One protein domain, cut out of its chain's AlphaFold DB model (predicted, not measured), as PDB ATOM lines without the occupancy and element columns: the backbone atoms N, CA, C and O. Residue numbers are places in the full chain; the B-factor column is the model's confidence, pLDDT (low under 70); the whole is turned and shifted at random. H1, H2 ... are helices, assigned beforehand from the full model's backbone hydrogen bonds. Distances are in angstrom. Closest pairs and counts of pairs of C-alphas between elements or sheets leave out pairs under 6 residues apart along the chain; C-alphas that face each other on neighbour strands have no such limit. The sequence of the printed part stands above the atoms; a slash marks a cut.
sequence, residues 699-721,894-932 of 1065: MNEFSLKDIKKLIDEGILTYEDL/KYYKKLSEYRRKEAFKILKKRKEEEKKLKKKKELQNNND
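Overview. This is residues 699 to 721 and 894 to 932 of the 1065 residues of the protein "Translocon component PTEX150, putative" of Plasmodium ovale wallikeri (UniProt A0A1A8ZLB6). One long straight helix, H2, makes the length of the model, and a small cap of short helix H1 with its loops sits crosswise over its first half; residues 912 to 932 stick out. The 62 printed residues hold two named helices, H1 then H2, and no named strand: all helix. The whole is only just loose, close to extended, with a radius of gyration of the C-alphas of 15.6 A and spans of 58 by 16 by 16 A.

Arrangement. Start with H1, residues 704 to 712; it is close to but not clearly touching H2, residues 894 to 929. Look at their closest C-alphas, those of Leu 710 and Ala 907, 7.1 A apart. Their lines are only just about perpendicular, at 72 degrees. Along the backbones, 4 of 5 O i to N i+4 pairs in H1 and 30 of 32 in H2 are within hydrogen-bond range.

Along the chain. Find C-alpha 704 at (178.414, 169.609, 144.417); H1 runs 12.5 A from there to C-alpha 712. H2 runs 52.0 A from C-alpha 894 at (200.532, 156.511, 147.831) to C-alpha 929 at (151.813, 162.046, 130.613).

Size, cuts and confidence. The farthest C-alphas, Lys 894 and Asp 932, are 58.3 A apart. Residues 722 to 893 are not printed; C-alphas 721 and 894 are 15.0 A apart across the cut. Residues 699 to 700 and 927 to 932 have pLDDT under 70.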
ATOM      1  N   MET A 699     185.073 162.187 135.024       60.56
ATOM      2  CA  MET A 699     185.830 161.167 135.774       60.56
ATOM      3  C   MET A 699     186.853 161.744 136.774       60.56
ATOM      4  O   MET A 699     187.364 161.010 137.620       60.56
ATOM      5  N   ASN A 700     187.200 163.030 136.655       65.00
ATOM      6  CA  ASN A 700     188.193 163.697 137.491       65.00
ATOM      7  C   ASN A 700     187.590 164.546 138.621       65.00
ATOM      8  O   ASN A 700     188.301 164.770 139.601       65.00
ATOM      9  N   GLU A 701     186.335 164.997 138.518       75.62
ATOM     10  CA  GLU A 701     185.693 165.940 139.451       75.62
ATOM     11  C   GLU A 701     184.164 165.757 139.466       75.62
ATOM     12  O   GLU A 701     183.536 165.732 138.407       75.62
ATOM     13  N   PHE A 702     183.565 165.648 140.652       82.06
ATOM     14  CA  PHE A 702     182.113 165.525 140.828       82.06
ATOM     15  C   PHE A 702     181.407 166.888 140.973       82.06
ATOM     16  O   PHE A 702     182.008 167.880 141.397       82.06
ATOM     17  N   SER A 703     180.105 166.935 140.662       83.88
ATOM     18  CA  SER A 703     179.247 168.091 140.966       83.88
ATOM     19  C   SER A 703     179.015 168.211 142.480       83.88
ATOM     20  O   SER A 703     179.072 167.216 143.204       83.88
ATOM     21  N   LEU A 704     178.701 169.410 142.986       82.50
ATOM     22  CA  LEU A 704     178.414 169.609 144.417       82.50
ATOM     23  C   LEU A 704     177.222 168.751 144.893       82.50
ATOM     24  O   LEU A 704     177.255 168.173 145.980       82.50
ATOM     25  N   LYS A 705     176.200 168.629 144.039       85.12
ATOM     26  CA  LYS A 705     174.972 167.854 144.266       85.12
ATOM     27  C   LYS A 705     175.235 166.346 144.297       85.12
ATOM     28  O   LYS A 705     174.629 165.639 145.098       85.12
ATOM     29  N   ASP A 706     176.154 165.863 143.459       85.75
ATOM     30  CA  ASP A 706     176.599 164.468 143.474       85.75
ATOM     31  C   ASP A 706     177.534 164.182 144.669       85.75
ATOM     32  O   ASP A 706     177.446 163.107 145.257       85.75
ATOM     33  N   ILE A 707     178.375 165.142 145.087       86.12
ATOM     34  CA  ILE A 707     179.257 165.012 146.266       86.12
ATOM     35  C   ILE A 707     178.452 164.835 147.553       86.12
ATOM     36  O   ILE A 707     178.735 163.883 148.278       86.12
ATOM     37  N   LYS A 708     177.462 165.705 147.833       86.56
ATOM     38  CA  LYS A 708     176.629 165.588 149.050       86.56
ATOM     39  C   LYS A 708     175.987 164.187 149.114       86.56
ATOM     40  O   LYS A 708     176.328 163.409 150.001       86.56
ATOM     41  N   LYS A 709     175.260 163.783 148.060       88.50
ATOM     42  CA  LYS A 709     174.651 162.439 147.935       88.50
ATOM     43  C   LYS A 709     175.633 161.277 148.149       88.50
ATOM     44  O   LYS A 709     175.299 160.309 148.822       88.50
ATOM     45  N   LEU A 710     176.833 161.335 147.564       88.19
ATOM     46  CA  LEU A 710     177.826 160.258 147.687       88.19
ATOM     47  C   LEU A 710     178.423 160.128 149.098       88.19
ATOM     48  O   LEU A 710     178.893 159.041 149.445       88.19
ATOM     49  N   ILE A 711     178.413 161.204 149.890       88.94
ATOM     50  CA  ILE A 711     178.792 161.193 151.309       88.94
ATOM     51  C   ILE A 711     177.625 160.686 152.162       88.94
ATOM     52  O   ILE A 711     177.833 159.801 152.989       88.94
ATOM     53  N   ASP A 712     176.409 161.186 151.921       86.19
ATOM     54  CA  ASP A 712     175.189 160.807 152.655       86.19
ATOM     55  C   ASP A 712     174.909 159.293 152.563       86.19
ATOM     56  O   ASP A 712     174.464 158.658 153.517       86.19
ATOM     57  N   GLU A 713     175.224 158.691 151.413       84.50
ATOM     58  CA  GLU A 713     175.122 157.249 151.163       84.50
ATOM     59  C   GLU A 713     176.352 156.435 151.621       84.50
ATOM     60  O   GLU A 713     176.387 155.215 151.455       84.50
ATOM     61  N   GLY A 714     177.390 157.084 152.162       84.19
ATOM     62  CA  GLY A 714     178.615 156.439 152.651       84.19
ATOM     63  C   GLY A 714     179.528 155.845 151.567       84.19
ATOM     64  O   GLY A 714     180.394 155.025 151.881       84.19
ATOM     65  N   ILE A 715     179.352 156.226 150.297       87.56
ATOM     66  CA  ILE A 715     180.131 155.708 149.158       87.56
ATOM     67  C   ILE A 715     181.513 156.377 149.082       87.56
ATOM     68  O   ILE A 715     182.508 155.715 148.773       87.56
ATOM     69  N   LEU A 716     181.582 157.678 149.377       87.56
ATOM     70  CA  LEU A 716     182.823 158.437 149.545       87.56
ATOM     71  C   LEU A 716     182.922 158.970 150.975       87.56
ATOM     72  O   LEU A 716     181.919 159.376 151.556       87.56
ATOM     73  N   THR A 717     184.137 159.037 151.526       88.06
ATOM     74  CA  THR A 717     184.400 159.825 152.742       88.06
ATOM     75  C   THR A 717     185.144 161.114 152.390       88.06
ATOM     76  O   THR A 717     185.676 161.260 151.289       88.06
ATOM     77  N   TYR A 718     185.208 162.071 153.319       87.25
ATOM     78  CA  TYR A 718     185.898 163.348 153.096       87.25
ATOM     79  C   TYR A 718     187.399 163.177 152.766       87.25
ATOM     80  O   TYR A 718     187.970 164.007 152.061       87.25
ATOM     81  N   GLU A 719     188.028 162.074 153.195       87.44
ATOM     82  CA  GLU A 719     189.383 161.665 152.790       87.44
ATOM     83  C   GLU A 719     189.528 161.354 151.290       87.44
ATOM     84  O   GLU A 719     190.645 161.413 150.770       87.44
ATOM     85  N   ASP A 720     188.439 160.982 150.608       86.94
ATOM     86  CA  ASP A 720     188.458 160.572 149.201       86.94
ATOM     87  C   ASP A 720     188.270 161.739 148.222       86.94
ATOM     88  O   ASP A 720     188.486 161.569 147.019       86.94
ATOM     89  N   LEU A 721     187.886 162.916 148.719       86.62
ATOM     90  CA  LEU A 721     187.660 164.123 147.924       86.62
ATOM     91  C   LEU A 721     188.970 164.829 147.545       86.62
ATOM     92  O   LEU A 721     189.971 164.795 148.265       86.62
ATOM     93  N   LYS A 894     200.637 157.244 149.101       75.88
ATOM     94  CA  LYS A 894     200.532 156.511 147.831       75.88
ATOM     95  C   LYS A 894     199.536 155.345 147.886       75.88
ATOM     96  O   LYS A 894     198.993 154.979 146.844       75.88
ATOM     97  N   TYR A 895     199.313 154.749 149.057       74.12
ATOM     98  CA  TYR A 895     198.287 153.724 149.247       74.12
ATOM     99  C   TYR A 895     196.896 154.356 149.355       74.12
ATOM    100  O   TYR A 895     196.007 153.995 148.590       74.12
ATOM    101  N   TYR A 896     196.729 155.357 150.222       75.12
ATOM    102  CA  TYR A 896     195.444 156.028 150.426       75.12
ATOM    103  C   TYR A 896     194.970 156.769 149.174       75.12
ATOM    104  O   TYR A 896     193.810 156.629 148.812       75.12
ATOM    105  N   LYS A 897     195.864 157.432 148.423       80.31
ATOM    106  CA  LYS A 897     195.501 158.021 147.125       80.31
ATOM    107  C   LYS A 897     195.017 156.977 146.108       80.31
ATOM    108  O   LYS A 897     194.108 157.252 145.339       80.31
ATOM    109  N   LYS A 898     195.582 155.765 146.105       83.31
ATOM    110  CA  LYS A 898     195.072 154.673 145.258       83.31
ATOM    111  C   LYS A 898     193.713 154.153 145.723       83.31
ATOM    112  O   LYS A 898     192.916 153.741 144.886       83.31
ATOM    113  N   LEU A 899     193.470 154.141 147.032       81.19
ATOM    114  CA  LEU A 899     192.198 153.716 147.609       81.19
ATOM    115  C   LEU A 899     191.087 154.729 147.297       81.19
ATOM    116  O   LEU A 899     190.016 154.314 146.862       81.19
ATOM    117  N   SER A 900     191.365 156.033 147.396       83.00
ATOM    118  CA  SER A 900     190.420 157.073 146.980       83.00
ATOM    119  C   SER A 900     190.211 157.094 145.464       83.00
ATOM    120  O   SER A 900     189.073 157.119 145.009       83.00
ATOM    121  N   GLU A 901     191.266 156.953 144.652       83.62
ATOM    122  CA  GLU A 901     191.142 156.767 143.194       83.62
ATOM    123  C   GLU A 901     190.290 155.538 142.811       83.62
ATOM    124  O   GLU A 901     189.665 155.544 141.752       83.62
ATOM    125  N   TYR A 902     190.256 154.490 143.643       85.69
ATOM    126  CA  TYR A 902     189.370 153.338 143.459       85.69
ATOM    127  C   TYR A 902     187.929 153.656 143.886       85.69
ATOM    128  O   TYR A 902     187.011 153.481 143.087       85.69
ATOM    129  N   ARG A 903     187.722 154.205 145.091       86.00
ATOM    130  CA  ARG A 903     186.392 154.598 145.592       86.00
ATOM    131  C   ARG A 903     185.696 155.609 144.679       86.00
ATOM    132  O   ARG A 903     184.549 155.388 144.310       86.00
ATOM    133  N   ARG A 904     186.403 156.647 144.206       83.56
ATOM    134  CA  ARG A 904     185.885 157.610 143.213       83.56
ATOM    135  C   ARG A 904     185.470 156.920 141.905       83.56
ATOM    136  O   ARG A 904     184.464 157.303 141.320       83.56
ATOM    137  N   LYS A 905     186.170 155.871 141.455       86.38
ATOM    138  CA  LYS A 905     185.766 155.104 140.258       86.38
ATOM    139  C   LYS A 905     184.510 154.269 140.485       86.38
ATOM    140  O   LYS A 905     183.673 154.217 139.589       86.38
ATOM    141  N   GLU A 906     184.344 153.641 141.647       85.69
ATOM    142  CA  GLU A 906     183.099 152.925 141.961       85.69
ATOM    143  C   GLU A 906     181.924 153.903 142.142       85.69
ATOM    144  O   GLU A 906     180.867 153.702 141.547       85.69
ATOM    145  N   ALA A 907     182.137 155.026 142.836       87.31
ATOM    146  CA  ALA A 907     181.164 156.113 142.956       87.31
ATOM    147  C   ALA A 907     180.715 156.648 141.583       87.31
ATOM    148  O   ALA A 907     179.521 156.789 141.326       87.31
ATOM    149  N   PHE A 908     181.659 156.850 140.657       87.19
ATOM    150  CA  PHE A 908     181.372 157.248 139.280       87.19
ATOM    151  C   PHE A 908     180.491 156.231 138.536       87.19
ATOM    152  O   PHE A 908     179.537 156.625 137.863       87.19
ATOM    153  N   LYS A 909     180.758 154.920 138.666       87.38
ATOM    154  CA  LYS A 909     179.901 153.875 138.071       87.38
ATOM    155  C   LYS A 909     178.476 153.936 138.628       87.38
ATOM    156  O   LYS A 909     177.523 153.811 137.859       87.38
ATOM    157  N   ILE A 910     178.336 154.134 139.941       87.56
ATOM    158  CA  ILE A 910     177.040 154.217 140.627       87.56
ATOM    159  C   ILE A 910     176.265 155.453 140.149       87.56
ATOM    160  O   ILE A 910     175.123 155.310 139.710       87.56
ATOM    161  N   LEU A 911     176.893 156.636 140.128       85.81
ATOM    162  CA  LEU A 911     176.292 157.859 139.581       85.81
ATOM    163  C   LEU A 911     175.875 157.693 138.119       85.81
ATOM    164  O   LEU A 911     174.754 158.051 137.767       85.81
ATOM    165  N   LYS A 912     176.737 157.120 137.266       87.12
ATOM    166  CA  LYS A 912     176.411 156.906 135.851       87.12
ATOM    167  C   LYS A 912     175.190 155.995 135.697       87.12
ATOM    168  O   LYS A 912     174.256 156.352 134.981       87.12
ATOM    169  N   LYS A 913     175.158 154.861 136.408       87.75
ATOM    170  CA  LYS A 913     174.010 153.940 136.413       87.75
ATOM    171  C   LYS A 913     172.728 154.643 136.873       87.75
ATOM    172  O   LYS A 913     171.688 154.447 136.252       87.75
ATOM    173  N   ARG A 914     172.808 155.515 137.887       84.88
ATOM    174  CA  ARG A 914     171.661 156.308 138.354       84.88
ATOM    175  C   ARG A 914     171.213 157.383 137.371       84.88
ATOM    176  O   ARG A 914     170.022 157.427 137.103       84.88
ATOM    177  N   LYS A 915     172.106 158.191 136.780       83.94
ATOM    178  CA  LYS A 915     171.713 159.161 135.735       83.94
ATOM    179  C   LYS A 915     171.082 158.437 134.530       83.94
ATOM    180  O   LYS A 915     170.108 158.921 133.966       83.94
ATOM    181  N   GLU A 916     171.548 157.233 134.181       84.88
ATOM    182  CA  GLU A 916     170.885 156.388 133.177       84.88
ATOM    183  C   GLU A 916     169.502 155.865 133.615       84.88
ATOM    184  O   GLU A 916     168.596 155.791 132.787       84.88
ATOM    185  N   GLU A 917     169.321 155.467 134.876       84.75
ATOM    186  CA  GLU A 917     168.038 154.998 135.427       84.75
ATOM    187  C   GLU A 917     167.027 156.141 135.586       84.75
ATOM    188  O   GLU A 917     165.870 155.989 135.196       84.75
ATOM    189  N   GLU A 918     167.469 157.316 136.032       83.12
ATOM    190  CA  GLU A 918     166.677 158.543 136.096       83.12
ATOM    191  C   GLU A 918     166.264 159.004 134.694       83.12
ATOM    192  O   GLU A 918     165.085 159.255 134.465       83.12
ATOM    193  N   LYS A 919     167.171 159.002 133.707       84.69
ATOM    194  CA  LYS A 919     166.841 159.331 132.307       84.69
ATOM    195  C   LYS A 919     165.902 158.301 131.660       84.69
ATOM    196  O   LYS A 919     165.125 158.656 130.776       84.69
ATOM    197  N   LYS A 920     165.912 157.040 132.115       85.62
ATOM    198  CA  LYS A 920     164.900 156.022 131.755       85.62
ATOM    199  C   LYS A 920     163.561 156.267 132.474       85.62
ATOM    200  O   LYS A 920     162.522 155.930 131.913       85.62
ATOM    201  N   LEU A 921     163.560 156.852 133.675       82.62
ATOM    202  CA  LEU A 921     162.354 157.162 134.452       82.62
ATOM    203  C   LEU A 921     161.673 158.470 134.009       82.62
ATOM    204  O   LEU A 921     160.462 158.444 133.806       82.62
ATOM    205  N   LYS A 922     162.425 159.564 133.787       85.38
ATOM    206  CA  LYS A 922     161.934 160.818 133.176       85.38
ATOM    207  C   LYS A 922     161.221 160.495 131.852       85.38
ATOM    208  O   LYS A 922     160.017 160.705 131.750       85.38
ATOM    209  N   LYS A 923     161.884 159.760 130.947       83.38
ATOM    210  CA  LYS A 923     161.289 159.278 129.683       83.38
ATOM    211  C   LYS A 923     160.053 158.392 129.841       83.38
ATOM    212  O   LYS A 923     159.159 158.457 129.005       83.38
ATOM    213  N   LYS A 924     159.966 157.557 130.884       81.12
ATOM    214  CA  LYS A 924     158.736 156.794 131.165       81.12
ATOM    215  C   LYS A 924     157.589 157.712 131.582       81.12
ATOM    216  O   LYS A 924     156.498 157.549 131.054       81.12
ATOM    217  N   LYS A 925     157.842 158.693 132.457       79.50
ATOM    218  CA  LYS A 925     156.839 159.692 132.858       79.50
ATOM    219  C   LYS A 925     156.408 160.567 131.677       79.50
ATOM    220  O   LYS A 925     155.218 160.735 131.459       79.50
ATOM    221  N   GLU A 926     157.344 161.032 130.851       75.06
ATOM    222  CA  GLU A 926     157.056 161.748 129.596       75.06
ATOM    223  C   GLU A 926     156.144 160.927 128.662       75.06
ATOM    224  O   GLU A 926     155.188 161.466 128.109       75.06
ATOM    225  N   LEU A 927     156.390 159.619 128.522       68.62
ATOM    226  CA  LEU A 927     155.573 158.704 127.711       68.62
ATOM    227  C   LEU A 927     154.232 158.299 128.354       68.62
ATOM    228  O   LEU A 927     153.403 157.716 127.665       68.62
ATOM    229  N   GLN A 928     154.020 158.570 129.646       62.56
ATOM    230  CA  GLN A 928     152.751 158.321 130.346       62.56
ATOM    231  C   GLN A 928     151.893 159.589 130.452       62.56
ATOM    232  O   GLN A 928     150.671 159.502 130.382       62.56
ATOM    233  N   ASN A 929     152.516 160.764 130.563       63.34
ATOM    234  CA  ASN A 929     151.813 162.046 130.613       63.34
ATOM    235  C   ASN A 929     151.347 162.499 129.214       63.34
ATOM    236  O   ASN A 929     150.326 163.171 129.094       63.34
ATOM    237  N   ASN A 930     152.049 162.103 128.145       52.53
ATOM    238  CA  ASN A 930     151.601 162.309 126.765       52.53
ATOM    239  C   ASN A 930     150.658 161.175 126.319       52.53
ATOM    240  O   ASN A 930     151.082 160.254 125.625       52.53
ATOM    241  N   ASN A 931     149.376 161.246 126.688       49.16
ATOM    242  CA  ASN A 931     148.380 160.235 126.288       49.16
ATOM    243  C   ASN A 931     148.005 160.253 124.783       49.16
ATOM    244  O   ASN A 931     147.413 159.288 124.304       49.16
ATOM    245  N   ASP A 932     148.404 161.280 124.021       48.50
ATOM    246  CA  ASP A 932     148.211 161.385 122.562       48.50
ATOM    247  C   ASP A 932     149.526 161.165 121.779       48.50
ATOM    248  O   ASP A 932     150.076 162.072 121.150       48.50
TER     249      ASP A 932